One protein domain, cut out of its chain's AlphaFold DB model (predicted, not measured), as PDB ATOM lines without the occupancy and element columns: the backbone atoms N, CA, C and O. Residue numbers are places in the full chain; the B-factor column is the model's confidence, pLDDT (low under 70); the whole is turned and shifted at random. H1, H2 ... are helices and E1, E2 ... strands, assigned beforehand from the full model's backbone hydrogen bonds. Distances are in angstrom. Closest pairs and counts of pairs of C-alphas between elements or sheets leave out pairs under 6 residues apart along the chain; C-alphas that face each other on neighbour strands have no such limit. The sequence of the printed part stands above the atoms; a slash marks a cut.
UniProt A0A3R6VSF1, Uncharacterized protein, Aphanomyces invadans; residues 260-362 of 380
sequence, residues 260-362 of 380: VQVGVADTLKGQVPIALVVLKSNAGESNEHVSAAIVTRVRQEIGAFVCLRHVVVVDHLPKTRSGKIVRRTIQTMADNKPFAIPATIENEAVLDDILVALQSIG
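AT A GLANCE: This is residues 260 to 362 of the 380 residues of an uncharacterized protein of Aphanomyces invadans (UniProt A0A3R6VSF1). A small sheet of three strands, E1, E2 and E3, stands between helices on its two faces: H1 covers the E3 edge on one face, and H2 covers the E1 edge on the other. H3 packs on H2 and only grazes the sheet, and the long loop of residues 335 to 348 links H2 to H3. The printed part has 103 residues with three named helices and three named strands, in the order E1 E2 H1 E3 H2 H3; the sheet runs E1 E2 E3 and is mixed, and the class is mixed, helices and strands. The whole is compact, with a radius of gyration of the C-alphas of 14.1 A and spans of 40 by 37 by 23 A.

HOW THE PARTS SIT: Start at E1, residues 260 to 266, which forms an antiparallel hairpin with E2, residues 270 to 277; look for N 264 and O 272, 2.9 A apart and within hydrogen-bond range. E3, residues 310 to 313, is parallel to E2, with N 277 and O 312 at 2.9 A, within hydrogen-bond range. E2, H1 of residues 287 to 301, and E3 make a strand-helix-strand unit, two parallel neighbour strands with a helix between, and its crossover is right-handed. H1 is on the sheet over E3 at a height of 9.1 A, slantwise to the strands; their closest C-alphas, of Ser 291 and Val 311, are 5.1 A apart. On the opposite face H2, residues 327 to 334, lies over E1 at a height of 7.9 A; the closest C-alphas are those of Val 262 and Gln 331, at 5.8 A. H3, residues 349 to 360, touches H2 at a steep tilt of 46 degrees, the same way, closest at the C-alphas of Ala 334 and Leu 358, 6.4 A apart. H1 is apart from H2 and H3. In H1, H2 and H3 every O i to N i+4 pair is within hydrogen-bond range.

IN THESE COORDINATES: Find C-alpha 260 at (-5.448, 21.838, -82.009); from there E1 runs 18.3 A to C-alpha 266. E2 spans 23.0 A from residue 270 to 277. H1 starts at C-alpha 287, (-7.322, 28.706, -67.225), and runs 21.0 A to residue 301. E3, residues 310 to 313, spans 10.0 A and H2, residues 327 to 334, 10.6 A. H3 runs 17.2 A from residue 349 to C-alpha 360 at (-5.066, 16.132, -65.976).

THE WHOLE: The two C-alphas farthest apart, those of Gln 300 and Ala 343, are 40.2 A apart. The printed part has no cut, and the links E3 to H2 and H2 to H3 are long. The mean pLDDT of the printed part is 77.9; look for values under 70 at 20 residues, among them 280 to 285 and 300 to 303.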
ATOM      1  N   VAL A 260      -5.485  23.258 -81.654       61.78
ATOM      2  CA  VAL A 260      -5.448  21.838 -82.009       61.78
ATOM      3  C   VAL A 260      -6.643  21.155 -81.377       61.78
ATOM      4  O   VAL A 260      -6.753  21.039 -80.161       61.78
ATOM      5  N   GLN A 261      -7.546  20.709 -82.240       65.94
ATOM      6  CA  GLN A 261      -8.566  19.749 -81.877       65.94
ATOM      7  C   GLN A 261      -8.089  18.367 -82.307       65.94
ATOM      8  O   GLN A 261      -7.655  18.177 -83.447       65.94
ATOM      9  N   VAL A 262      -8.182  17.413 -81.393       76.62
ATOM     10  CA  VAL A 262      -7.906  16.000 -81.642       76.62
ATOM     11  C   VAL A 262      -9.120  15.193 -81.213       76.62
ATOM     12  O   VAL A 262      -9.704  15.446 -80.161       76.62
ATOM     13  N   GLY A 263      -9.538  14.256 -82.063       77.88
ATOM     14  CA  GLY A 263     -10.537  13.260 -81.693       77.88
ATOM     15  C   GLY A 263      -9.871  12.181 -80.855       77.88
ATOM     16  O   GLY A 263      -8.817  11.687 -81.243       77.88
ATOM     17  N   VAL A 264     -10.466  11.826 -79.723       80.19
ATOM     18  CA  VAL A 264      -9.987  10.733 -78.873       80.19
ATOM     19  C   VAL A 264     -11.060   9.660 -78.783       80.19
ATOM     20  O   VAL A 264     -12.257   9.966 -78.816       80.19
ATOM     21  N   ALA A 265     -10.635   8.398 -78.715       78.94
ATOM     22  CA  ALA A 265     -11.540   7.261 -78.701       78.94
ATOM     23  C   ALA A 265     -12.531   7.319 -77.526       78.94
ATOM     24  O   ALA A 265     -12.150   7.433 -76.363       78.94
ATOM     25  N   ASP A 266     -13.820   7.176 -77.838       79.25
ATOM     26  CA  ASP A 266     -14.900   7.090 -76.857       79.25
ATOM     27  C   ASP A 266     -15.752   5.852 -77.135       79.25
ATOM     28  O   ASP A 266     -16.265   5.641 -78.236       79.25
ATOM     29  N   THR A 267     -15.934   5.027 -76.107       72.06
ATOM     30  CA  THR A 267     -16.655   3.748 -76.211       72.06
ATOM     31  C   THR A 267     -18.107   3.875 -76.683       72.06
ATOM     32  O   THR A 267     -18.649   2.923 -77.242       72.06
ATOM     33  N   LEU A 268     -18.750   5.029 -76.485       66.50
ATOM     34  CA  LEU A 268     -20.145   5.264 -76.846       66.50
ATOM     35  C   LEU A 268     -20.264   6.065 -78.144       66.50
ATOM     36  O   LEU A 268     -21.067   5.719 -79.011       66.50
ATOM     37  N   LYS A 269     -19.466   7.119 -78.301       67.81
ATOM     38  CA  LYS A 269     -19.559   8.088 -79.402       67.81
ATOM     39  C   LYS A 269     -18.574   7.825 -80.539       67.81
ATOM     40  O   LYS A 269     -18.665   8.481 -81.569       67.81
ATOM     41  N   GLY A 270     -17.686   6.843 -80.394       75.69
ATOM     42  CA  GLY A 270     -16.626   6.534 -81.352       75.69
ATOM     43  C   GLY A 270     -15.430   7.460 -81.154       75.69
ATOM     44  O   GLY A 270     -14.371   7.010 -80.729       75.69
ATOM     45  N   GLN A 271     -15.623   8.754 -81.411       74.38
ATOM     46  CA  GLN A 271     -14.629   9.802 -81.184       74.38
ATOM     47  C   GLN A 271     -15.282  11.002 -80.493       74.38
ATOM     48  O   GLN A 271     -16.404  11.385 -80.828       74.38
ATOM     49  N   VAL A 272     -14.576  11.614 -79.546       77.75
ATOM     50  CA  VAL A 272     -14.965  12.889 -78.927       77.75
ATOM     51  C   VAL A 272     -13.829  13.897 -79.050       77.75
ATOM     52  O   VAL A 272     -12.665  13.509 -78.960       77.75
ATOM     53  N   PRO A 273     -14.127  15.184 -79.275       80.00
ATOM     54  CA  PRO A 273     -13.079  16.175 -79.419       80.00
ATOM     55  C   PRO A 273     -12.500  16.585 -78.063       80.00
ATOM     56  O   PRO A 273     -13.233  16.836 -77.101       80.00
ATOM     57  N   ILE A 274     -11.178  16.724 -78.037       83.50
ATOM     58  CA  ILE A 274     -10.415  17.451 -77.023       83.50
ATOM     59  C   ILE A 274      -9.739  18.627 -77.723       83.50
ATOM     60  O   ILE A 274      -9.244  18.478 -78.844       83.50
ATOM     61  N   ALA A 275      -9.724  19.789 -77.075       80.50
ATOM     62  CA  ALA A 275      -9.039  20.971 -77.583       80.50
ATOM     63  C   ALA A 275      -7.877  21.365 -76.666       80.50
ATOM     64  O   ALA A 275      -8.062  21.505 -75.458       80.50
ATOM     65  N   LEU A 276      -6.701  21.584 -77.256       79.75
ATOM     66  CA  LEU A 276      -5.569  22.230 -76.589       79.75
ATOM     67  C   LEU A 276      -5.418  23.643 -77.156       79.75
ATOM     68  O   LEU A 276      -5.382  23.831 -78.381       79.75
ATOM     69  N   VAL A 277      -5.363  24.633 -76.268       76.56
ATOM     70  CA  VAL A 277      -5.428  26.056 -76.622       76.56
ATOM     71  C   VAL A 277      -4.236  26.794 -76.030       76.56
ATOM     72  O   VAL A 277      -3.922  26.620 -74.861       76.56
ATOM     73  N   VAL A 278      -3.601  27.644 -76.838       75.19
ATOM     74  CA  VAL A 278      -2.520  28.541 -76.404       75.19
ATOM     75  C   VAL A 278      -3.058  29.965 -76.382       75.19
ATOM     76  O   VAL A 278      -3.623  30.431 -77.376       75.19
ATOM     77  N   LEU A 279      -2.881  30.671 -75.266       70.56
ATOM     78  CA  LEU A 279      -3.314  32.061 -75.123       70.56
ATOM     79  C   LEU A 279      -2.207  33.011 -75.598       70.56
ATOM     80  O   LEU A 279      -1.037  32.826 -75.282       70.56
ATOM     81  N   LYS A 280      -2.566  34.046 -76.369       57.75
ATOM     82  CA  LYS A 280      -1.595  35.025 -76.906       57.75
ATOM     83  C   LYS A 280      -1.013  35.965 -75.839       57.75
ATOM     84  O   LYS A 280       0.018  36.581 -76.080       57.75
ATOM     85  N   SER A 281      -1.672  36.084 -74.691       57.81
ATOM     86  CA  SER A 281      -1.256  36.896 -73.548       57.81
ATOM     87  C   SER A 281      -2.096  36.498 -72.335       57.81
ATOM     88  O   SER A 281      -3.316  36.381 -72.472       57.81
ATOM     89  N   ASN A 282      -1.472  36.302 -71.169       50.12
ATOM     90  CA  ASN A 282      -2.170  36.017 -69.912       50.12
ATOM     91  C   ASN A 282      -3.093  37.190 -69.556       50.12
ATOM     92  O   ASN A 282      -2.646  38.200 -69.020       50.12
ATOM     93  N   ALA A 283      -4.383  37.065 -69.863       51.56
ATOM     94  CA  ALA A 283      -5.388  38.104 -69.635       51.56
ATOM     95  C   ALA A 283      -5.782  38.270 -68.149       51.56
ATOM     96  O   ALA A 283      -6.793  38.893 -67.849       51.56
ATOM     97  N   GLY A 284      -5.017  37.705 -67.206       56.47
ATOM     98  CA  GLY A 284      -5.338  37.723 -65.774       56.47
ATOM     99  C   GLY A 284      -6.522  36.831 -65.373       56.47
ATOM    100  O   GLY A 284      -6.856  36.770 -64.194       56.47
ATOM    101  N   GLU A 285      -7.137  36.126 -66.324       63.19
ATOM    102  CA  GLU A 285      -8.205  35.150 -66.086       63.19
ATOM    103  C   GLU A 285      -7.635  33.751 -65.817       63.19
ATOM    104  O   GLU A 285      -6.581  33.389 -66.343       63.19
ATOM    105  N   SER A 286      -8.333  32.944 -65.009       78.88
ATOM    106  CA  SER A 286      -7.899  31.572 -64.729       78.88
ATOM    107  C   SER A 286      -8.139  30.645 -65.927       78.88
ATOM    108  O   SER A 286      -9.135  30.768 -66.648       78.88
ATOM    109  N   ASN A 287      -7.247  29.671 -66.122       76.94
ATOM    110  CA  ASN A 287      -7.322  28.706 -67.225       76.94
ATOM    111  C   ASN A 287      -8.639  27.907 -67.219       76.94
ATOM    112  O   ASN A 287      -9.172  27.568 -68.280       76.94
ATOM    113  N   GLU A 288      -9.201  27.641 -66.039       78.38
ATOM    114  CA  GLU A 288     -10.487  26.961 -65.867       78.38
ATOM    115  C   GLU A 288     -11.644  27.814 -66.394       78.38
ATOM    116  O   GLU A 288     -12.543  27.289 -67.055       78.38
ATOM    117  N   HIS A 289     -11.610  29.127 -66.137       72.69
ATOM    118  CA  HIS A 289     -12.636  30.050 -66.614       72.69
ATOM    119  C   HIS A 289     -12.637  30.123 -68.142       72.69
ATOM    120  O   HIS A 289     -13.681  29.937 -68.771       72.69
ATOM    121  N   VAL A 290     -11.455  30.281 -68.743       70.25
ATOM    122  CA  VAL A 290     -11.280  30.312 -70.203       70.25
ATOM    123  C   VAL A 290     -11.762  29.005 -70.844       70.25
ATOM    124  O   VAL A 290     -12.503  29.020 -71.829       70.25
ATOM    125  N   SER A 291     -11.415  27.860 -70.254       74.56
ATOM    126  CA  SER A 291     -11.829  26.542 -70.750       74.56
ATOM    127  C   SER A 291     -13.353  26.366 -70.716       74.56
ATOM    128  O   SER A 291     -13.956  25.933 -71.703       74.56
ATOM    129  N   ALA A 292     -14.002  26.759 -69.614       75.44
ATOM    130  CA  ALA A 292     -15.458  26.708 -69.474       75.44
ATOM    131  C   ALA A 292     -16.176  27.670 -70.436       75.44
ATOM    132  O   ALA A 292     -17.215  27.315 -71.010       75.44
ATOM    133  N   ALA A 293     -15.615  28.863 -70.653       67.50
ATOM    134  CA  ALA A 293     -16.132  29.839 -71.605       67.50
ATOM    135  C   ALA A 293     -16.085  29.297 -73.042       67.50
ATOM    136  O   ALA A 293     -17.088  29.375 -73.755       67.50
ATOM    137  N   ILE A 294     -14.981  28.658 -73.448       67.88
ATOM    138  CA  ILE A 294     -14.842  28.033 -74.776       67.88
ATOM    139  C   ILE A 294     -15.860  26.902 -74.963       67.88
ATOM    140  O   ILE A 294     -16.556  26.871 -75.978       67.88
ATOM    141  N   VAL A 295     -16.012  25.998 -73.984       72.00
ATOM    142  CA  VAL A 295     -17.017  24.917 -74.049       72.00
ATOM    143  C   VAL A 295     -18.428  25.490 -74.195       72.00
ATOM    144  O   VAL A 295     -19.211  25.025 -75.029       72.00
ATOM    145  N   THR A 296     -18.750  26.519 -73.408       70.00
ATOM    146  CA  THR A 296     -20.053  27.192 -73.459       70.00
ATOM    147  C   THR A 296     -20.281  27.836 -74.820       70.00
ATOM    148  O   THR A 296     -21.345  27.651 -75.410       70.00
ATOM    149  N   ARG A 297     -19.271  28.526 -75.360       61.47
ATOM    150  CA  ARG A 297     -19.357  29.194 -76.658       61.47
ATOM    151  C   ARG A 297     -19.545  28.200 -77.798       61.47
ATOM    152  O   ARG A 297     -20.480  28.359 -78.571       61.47
ATOM    153  N   VAL A 298     -18.752  27.128 -77.845       63.41
ATOM    154  CA  VAL A 298     -18.897  26.052 -78.845       63.41
ATOM    155  C   VAL A 298     -20.285  25.415 -78.765       63.41
ATOM    156  O   VAL A 298     -20.916  25.148 -79.789       63.41
ATOM    157  N   ARG A 299     -20.805  25.212 -77.551       72.12
ATOM    158  CA  ARG A 299     -22.156  24.678 -77.358       72.12
ATOM    159  C   ARG A 299     -23.249  25.635 -77.841       72.12
ATOM    160  O   ARG A 299     -24.266  25.146 -78.324       72.12
ATOM    161  N   GLN A 300     -23.064  26.945 -77.690       59.91
ATOM    162  CA  GLN A 300     -24.017  27.968 -78.135       59.91
ATOM    163  C   GLN A 300     -23.956  28.215 -79.647       59.91
ATOM    164  O   GLN A 300     -25.002  28.354 -80.271       59.91
ATOM    165  N   GLU A 301     -22.757  28.276 -80.230       57.00
ATOM    166  CA  GLU A 301     -22.558  28.612 -81.644       57.00
ATOM    167  C   GLU A 301     -22.705  27.411 -82.574       57.00
ATOM    168  O   GLU A 301     -23.315  27.528 -83.633       57.00
ATOM    169  N   ILE A 302     -22.135  26.261 -82.200       64.69
ATOM    170  CA  ILE A 302     -22.127  25.067 -83.055       64.69
ATOM    171  C   ILE A 302     -23.215  24.095 -82.606       64.69
ATOM    172  O   ILE A 302     -23.963  23.581 -83.430       64.69
ATOM    173  N   GLY A 303     -23.337  23.864 -81.297       53.91
ATOM    174  CA  GLY A 303     -24.395  23.039 -80.718       53.91
ATOM    175  C   GLY A 303     -23.887  21.938 -79.791       53.91
ATOM    176  O   GLY A 303     -22.732  21.512 -79.828       53.91
ATOM    177  N   ALA A 304     -24.786  21.415 -78.953       70.38
ATOM    178  CA  ALA A 304     -24.456  20.390 -77.957       70.38
ATOM    179  C   ALA A 304     -23.956  19.059 -78.560       70.38
ATOM    180  O   ALA A 304     -23.306  18.280 -77.860       70.38
ATOM    181  N   PHE A 305     -24.225  18.802 -79.845       69.94
ATOM    182  CA  PHE A 305     -23.805  17.579 -80.533       69.94
ATOM    183  C   PHE A 305     -22.286  17.485 -80.738       69.94
ATOM    184  O   PHE A 305     -21.777  16.372 -80.833       69.94
ATOM    185  N   VAL A 306     -21.547  18.607 -80.722       64.44
ATOM    186  CA  VAL A 306     -20.070  18.619 -80.812       64.44
ATOM    187  C   VAL A 306     -19.437  17.843 -79.656       64.44
ATOM    188  O   VAL A 306     -18.353  17.288 -79.794       64.44
ATOM    189  N   CYS A 307     -20.126  17.758 -78.513       76.56
ATOM    190  CA  CYS A 307     -19.672  17.016 -77.338       76.56
ATOM    191  C   CYS A 307     -18.288  17.437 -76.810       76.56
ATOM    192  O   CYS A 307     -17.675  16.662 -76.075       76.56
ATOM    193  N   LEU A 308     -17.821  18.650 -77.130       76.19
ATOM    194  CA  LEU A 308     -16.596  19.213 -76.568       76.19
ATOM    195  C   LEU A 308     -16.792  19.424 -75.065       76.19
ATOM    196  O   LEU A 308     -17.639  20.208 -74.643       76.19
ATOM    197  N   ARG A 309     -16.036  18.673 -74.268       81.19
ATOM    198  CA  ARG A 309     -16.070  18.741 -72.798       81.19
ATOM    199  C   ARG A 309     -14.740  19.167 -72.204       81.19
ATOM    200  O   ARG A 309     -14.731  19.812 -71.165       81.19
ATOM    201  N   HIS A 310     -13.645  18.795 -72.858       83.12
ATOM    202  CA  HIS A 310     -12.298  19.037 -72.371       83.12
ATOM    203  C   HIS A 310     -11.610  20.051 -73.277       83.12
ATOM    204  O   HIS A 310     -11.335  19.780 -74.449       83.12
ATOM    205  N   VAL A 311     -11.366  21.224 -72.706       78.56
ATOM    206  CA  VAL A 311     -10.498  22.262 -73.249       78.56
ATOM    207  C   VAL A 311      -9.388  22.430 -72.227       78.56
ATOM    208  O   VAL A 311      -9.685  22.586 -71.045       78.56
ATOM    209  N   VAL A 312      -8.139  22.333 -72.666       83.25
ATOM    210  CA  VAL A 312      -6.975  22.493 -71.793       83.25
ATOM    211  C   VAL A 312      -6.116  23.615 -72.344       83.25
ATOM    212  O   VAL A 312      -5.765  23.622 -73.527       83.25
ATOM    213  N   VAL A 313      -5.810  24.582 -71.486       79.62
ATOM    214  CA  VAL A 313      -4.872  25.653 -71.809       79.62
ATOM    215  C   VAL A 313      -3.459  25.114 -71.619       79.62
ATOM    216  O   VAL A 313      -3.153  24.546 -70.573       79.62
ATOM    217  N   VAL A 314      -2.624  25.266 -72.642       84.69
ATOM    218  CA  VAL A 314      -1.221  24.844 -72.648       84.69
ATOM    219  C   VAL A 314      -0.347  26.010 -73.090       84.69
ATOM    220  O   VAL A 314      -0.780  26.847 -73.885       84.69
ATOM    221  N   ASP A 315       0.890  26.051 -72.609       81.12
ATOM    222  CA  ASP A 315       1.810  27.144 -72.939       81.12
ATOM    223  C   ASP A 315       2.275  27.057 -74.396       81.12
ATOM    224  O   ASP A 315       2.353  28.058 -75.119       81.12
ATOM    225  N   HIS A 316       2.531  25.835 -74.867       84.00
ATOM    226  CA  HIS A 316       3.044  25.566 -76.202       84.00
ATOM    227  C   HIS A 316       2.367  24.352 -76.840       84.00
ATOM    228  O   HIS A 316       1.877  23.449 -76.169       84.00
ATOM    229  N   LEU A 317       2.350  24.335 -78.175       85.19
ATOM    230  CA  LEU A 317       1.947  23.165 -78.952       85.19
ATOM    231  C   LEU A 317       3.175  22.567 -79.631       85.19
ATOM    232  O   LEU A 317       3.971  23.331 -80.184       85.19
ATOM    233  N   PRO A 318       3.309  21.231 -79.652       88.12
ATOM    234  CA  PRO A 318       4.463  20.579 -80.241       88.12
ATOM    235  C   PRO A 318       4.414  20.771 -81.760       88.12
ATOM    236  O   PRO A 318       3.416  20.449 -82.421       88.12
ATOM    237  N   LYS A 319       5.485  21.340 -82.314       86.44
ATOM    238  CA  LYS A 319       5.605  21.688 -83.733       86.44
ATOM    239  C   LYS A 319       6.837  21.041 -84.350       86.44
ATOM    240  O   LYS A 319       7.848  20.818 -83.693       86.44
ATOM    241  N   THR A 320       6.729  20.736 -85.635       85.56
ATOM    242  CA  THR A 320       7.875  20.410 -86.494       85.56
ATOM    243  C   THR A 320       8.628  21.678 -86.888       85.56
ATOM    244  O   THR A 320       8.016  22.739 -86.876       85.56
ATOM    245  N   ARG A 321       9.887  21.566 -87.340       75.88
ATOM    246  CA  ARG A 321      10.726  22.689 -87.828       75.88
ATOM    247  C   ARG A 321      10.083  23.530 -88.939       75.88
ATOM    248  O   ARG A 321      10.544  24.624 -89.239       75.88
ATOM    249  N   SER A 322       9.036  23.014 -89.587       74.00
ATOM    250  CA  SER A 322       8.232  23.736 -90.576       74.00
ATOM    251  C   SER A 322       6.980  24.398 -89.969       74.00
ATOM    252  O   SER A 322       6.038  24.706 -90.697       74.00
ATOM    253  N   GLY A 323       6.888  24.503 -88.642       75.56
ATOM    254  CA  GLY A 323       5.760  25.074 -87.903       75.56
ATOM    255  C   GLY A 323       4.482  24.222 -87.847       75.56
ATOM    256  O   GLY A 323       3.475  24.680 -87.301       75.56
ATOM    257  N   LYS A 324       4.472  22.990 -88.388       77.25
ATOM    258  CA  LYS A 324       3.273  22.123 -88.365       77.25
ATOM    259  C   LYS A 324       3.099  21.486 -86.990       77.25
ATOM    260  O   LYS A 324       4.026  20.836 -86.512       77.25
ATOM    261  N   ILE A 325       1.906  21.608 -86.403       82.06
ATOM    262  CA  ILE A 325       1.545  20.946 -85.138       82.06
ATOM    263  C   ILE A 325       1.448  19.431 -85.354       82.06
ATOM    264  O   ILE A 325       0.747  18.983 -86.268       82.06
ATOM    265  N   VAL A 326       2.081  18.636 -84.489       86.62
ATOM    266  CA  VAL A 326       2.116  17.161 -84.584       86.62
ATOM    267  C   VAL A 326       0.840  16.500 -84.034       86.62
ATOM    268  O   VAL A 326       0.865  15.699 -83.104       86.62
ATOM    269  N   ARG A 327      -0.320  16.826 -84.625       86.25
ATOM    270  CA  ARG A 327      -1.652  16.386 -84.146       86.25
ATOM    271  C   ARG A 327      -1.789  14.867 -83.992       86.25
ATOM    272  O   ARG A 327      -2.404  14.415 -83.034       86.25
ATOM    273  N   ARG A 328      -1.207  14.090 -84.915       82.75
ATOM    274  CA  ARG A 328      -1.240  12.616 -84.888       82.75
ATOM    275  C   ARG A 328      -0.592  12.064 -83.617       82.75
ATOM    276  O   ARG A 328      -1.185  11.206 -82.979       82.75
ATOM    277  N   THR A 329       0.564  12.603 -83.229       86.75
ATOM    278  CA  THR A 329       1.283  12.213 -82.008       86.75
ATOM    279  C   THR A 329       0.445  12.507 -80.761       86.75
ATOM    280  O   THR A 329       0.262  11.629 -79.923       86.75
ATOM    281  N   ILE A 330      -0.164  13.698 -80.693       88.50
ATOM    282  CA  ILE A 330      -1.065  14.083 -79.592       88.50
ATOM    283  C   ILE A 330      -2.264  13.122 -79.502       88.50
ATOM    284  O   ILE A 330      -2.631  12.684 -78.414       88.50
ATOM    285  N   GLN A 331      -2.862  12.758 -80.643       87.62
ATOM    286  CA  GLN A 331      -3.977  11.810 -80.689       87.62
ATOM    287  C   GLN A 331      -3.571  10.425 -80.174       87.62
ATOM    288  O   GLN A 331      -4.271   9.857 -79.339       87.62
ATOM    289  N   THR A 332      -2.438   9.889 -80.636       86.44
ATOM    290  CA  THR A 332      -1.943   8.578 -80.188       86.44
ATOM    291  C   THR A 332      -1.634   8.559 -78.693       86.44
ATOM    292  O   THR A 332      -1.982   7.587 -78.026       86.44
ATOM    293  N   MET A 333      -1.077   9.651 -78.151       88.69
ATOM    294  CA  MET A 333      -0.858   9.808 -76.709       88.69
ATOM    295  C   MET A 333      -2.183   9.764 -75.939       88.69
ATOM    296  O   MET A 333      -2.323   9.007 -74.980       88.69
ATOM    297  N   ALA A 334      -3.181  10.537 -76.380       88.25
ATOM    298  CA  ALA A 334      -4.485  10.588 -75.723       88.25
ATOM    299  C   ALA A 334      -5.216   9.231 -75.752       88.25
ATOM    300  O   ALA A 334      -5.838   8.844 -74.760       88.25
ATOM    301  N   ASP A 335      -5.073   8.485 -76.853       86.38
ATOM    302  CA  ASP A 335      -5.604   7.129 -77.046       86.38
ATOM    303  C   ASP A 335      -4.847   6.037 -76.250       86.38
ATOM    304  O   ASP A 335      -5.243   4.872 -76.310       86.38
ATOM    305  N   ASN A 336      -3.784   6.369 -75.501       84.81
ATOM    306  CA  ASN A 336      -2.873   5.409 -74.845       84.81
ATOM    307  C   ASN A 336      -2.228   4.404 -75.819       84.81
ATOM    308  O   ASN A 336      -2.026   3.237 -75.482       84.81
ATOM    309  N   LYS A 337      -1.925   4.840 -77.044       84.06
ATOM    310  CA  LYS A 337      -1.230   4.025 -78.047       84.06
ATOM    311  C   LYS A 337       0.269   4.350 -78.050       84.06
ATOM    312  O   LYS A 337       0.627   5.499 -77.784       84.06
ATOM    313  N   PRO A 338       1.140   3.385 -78.400       80.62
ATOM    314  CA  PRO A 338       2.546   3.672 -78.671       80.62
ATOM    315  C   PRO A 338       2.670   4.766 -79.735       80.62
ATOM    316  O   PRO A 338       1.952   4.743 -80.738       80.62
ATOM    317  N   PHE A 339       3.567   5.725 -79.516       81.75
ATOM    318  CA  PHE A 339       3.793   6.830 -80.441       81.75
ATOM    319  C   PHE A 339       5.283   7.015 -80.714       81.75
ATOM    320  O   PHE A 339       6.125   6.782 -79.848       81.75
ATOM    321  N   ALA A 340       5.596   7.443 -81.933       81.75
ATOM    322  CA  ALA A 340       6.940   7.835 -82.323       81.75
ATOM    323  C   ALA A 340       7.074   9.357 -82.248       81.75
ATOM    324  O   ALA A 340       6.156  10.099 -82.624       81.75
ATOM    325  N   ILE A 341       8.232   9.813 -81.784       84.31
ATOM    326  CA  ILE A 341       8.588  11.227 -81.787       84.31
ATOM    327  C   ILE A 341       9.088  11.570 -83.193       84.31
ATOM    328  O   ILE A 341      10.042  10.953 -83.671       84.31
ATOM    329  N   PRO A 342       8.455  12.522 -83.900       81.75
ATOM    330  CA  PRO A 342       8.908  12.890 -85.233       81.75
ATOM    331  C   PRO A 342      10.320  13.481 -85.185       81.75
ATOM    332  O   PRO A 342      10.550  14.454 -84.473       81.75
ATOM    333  N   ALA A 343      11.241  12.979 -86.012       83.19
ATOM    334  CA  ALA A 343      12.628  13.466 -86.070       83.19
ATOM    335  C   ALA A 343      12.749  14.973 -86.382       83.19
ATOM    336  O   ALA A 343      13.757  15.616 -86.092       83.19
ATOM    337  N   THR A 344      11.712  15.557 -86.986       85.44
ATOM    338  CA  THR A 344      11.633  16.981 -87.324       85.44
ATOM    339  C   THR A 344      11.018  17.843 -86.220       85.44
ATOM    340  O   THR A 344      10.696  18.994 -86.506       85.44
ATOM    341  N   ILE A 345      10.759  17.318 -85.019       87.12
ATOM    342  CA  ILE A 345      10.191  18.105 -83.914       87.12
ATOM    343  C   ILE A 345      11.164  19.213 -83.474       87.12
ATOM    344  O   ILE A 345      12.378  19.023 -83.474       87.12
ATOM    345  N   GLU A 346      10.639  20.403 -83.176       84.44
ATOM    346  CA  GLU A 346      11.445  21.554 -82.733       84.44
ATOM    347  C   GLU A 346      11.880  21.407 -81.278       84.44
ATOM    348  O   GLU A 346      13.036  21.655 -80.949       84.44
ATOM    349  N   ASN A 347      10.942  21.012 -80.420       85.88
ATOM    350  CA  ASN A 347      11.165  20.821 -78.999       85.88
ATOM    351  C   ASN A 347      10.362  19.609 -78.520       85.88
ATOM    352  O   ASN A 347       9.130  19.638 -78.498       85.88
ATOM    353  N   GLU A 348      11.078  18.547 -78.164       87.62
ATOM    354  CA  GLU A 348      10.501  17.303 -77.658       87.62
ATOM    355  C   GLU A 348       9.868  17.477 -76.274       87.62
ATOM    356  O   GLU A 348       8.812  16.904 -76.041       87.62
ATOM    357  N   ALA A 349      10.416  18.349 -75.416       87.88
ATOM    358  CA  ALA A 349       9.909  18.570 -74.058       87.88
ATOM    359  C   ALA A 349       8.453  19.070 -74.036       87.88
ATOM    360  O   ALA A 349       7.707  18.799 -73.101       87.88
ATOM    361  N   VAL A 350       8.000  19.729 -75.111       88.44
ATOM    362  CA  VAL A 350       6.595  20.145 -75.245       88.44
ATOM    363  C   VAL A 350       5.658  18.929 -75.283       88.44
ATOM    364  O   VAL A 350       4.506  19.037 -74.879       88.44
ATOM    365  N   LEU A 351       6.111  17.762 -75.760       88.75
ATOM    366  CA  LEU A 351       5.306  16.536 -75.712       88.75
ATOM    367  C   LEU A 351       5.066  16.072 -74.272       88.75
ATOM    368  O   LEU A 351       3.961  15.616 -73.988       88.75
ATOM    369  N   ASP A 352       6.037  16.236 -73.375       88.75
ATOM    370  CA  ASP A 352       5.874  15.900 -71.959       88.75
ATOM    371  C   ASP A 352       4.835  16.819 -71.302       88.75
ATOM    372  O   ASP A 352       3.925  16.343 -70.618       88.75
ATOM    373  N   ASP A 353       4.875  18.119 -71.607       87.81
ATOM    374  CA  ASP A 353       3.867  19.081 -71.142       87.81
ATOM    375  C   ASP A 353       2.461  18.720 -71.655       87.81
ATOM    376  O   ASP A 353       1.479  18.749 -70.906       87.81
ATOM    377  N   ILE A 354       2.348  18.319 -72.929       90.25
ATOM    378  CA  ILE A 354       1.079  17.839 -73.494       90.25
ATOM    379  C   ILE A 354       0.624  16.540 -72.819       90.25
ATOM    380  O   ILE A 354      -0.577  16.360 -72.600       90.25
ATOM    381  N   LEU A 355       1.539  15.637 -72.469       89.38
ATOM    382  CA  LEU A 355       1.209  14.402 -71.762       89.38
ATOM    383  C   LEU A 355       0.592  14.711 -70.392       89.38
ATOM    384  O   LEU A 355      -0.475  14.183 -70.075       89.38
ATOM    385  N   VAL A 356       1.209  15.614 -69.625       89.56
ATOM    386  CA  VAL A 356       0.692  16.077 -68.327       89.56
ATOM    387  C   VAL A 356      -0.679  16.738 -68.496       89.56
ATOM    388  O   VAL A 356      -1.619  16.434 -67.753       89.56
ATOM    389  N   ALA A 357      -0.839  17.582 -69.518       88.25
ATOM    390  CA  ALA A 357      -2.113  18.215 -69.840       88.25
ATOM    391  C   ALA A 357      -3.215  17.177 -70.136       88.25
ATOM    392  O   ALA A 357      -4.317  17.274 -69.592       88.25
ATOM    393  N   LEU A 358      -2.923  16.143 -70.934       89.44
ATOM    394  CA  LEU A 358      -3.858  15.050 -71.235       89.44
ATOM    395  C   LEU A 358      -4.175  14.194 -69.997       89.44
ATOM    396  O   LEU A 358      -5.324  13.789 -69.809       89.44
ATOM    397  N   GLN A 359      -3.195  13.959 -69.126       90.50
ATOM    398  CA  GLN A 359      -3.385  13.230 -67.868       90.50
ATOM    399  C   GLN A 359      -4.303  13.971 -66.899       90.50
ATOM    400  O   GLN A 359      -5.162  13.341 -66.277       90.50
ATOM    401  N   SER A 360      -4.206  15.303 -66.835       88.12
ATOM    402  CA  SER A 360      -5.066  16.132 -65.976       88.12
ATOM    403  C   SER A 360      -6.566  15.970 -66.272       88.12
ATOM    404  O   SER A 360      -7.400  16.082 -65.375       88.12
ATOM    405  N   ILE A 361      -6.914  15.631 -67.518       88.06
ATOM    406  CA  ILE A 361      -8.293  15.393 -67.969       88.06
ATOM    407  C   ILE A 361      -8.634  13.900 -68.115       88.06
ATOM    408  O   ILE A 361      -9.685  13.553 -68.652       88.06
ATOM    409  N   GLY A 362      -7.773  13.008 -67.612       85.88
ATOM    410  CA  GLY A 362      -8.021  11.568 -67.533       85.88
ATOM    411  C   GLY A 362      -7.686  10.761 -68.790       85.88
ATOM    412  O   GLY A 362      -8.099   9.601 -68.875       85.88
TER     413      GLY A 362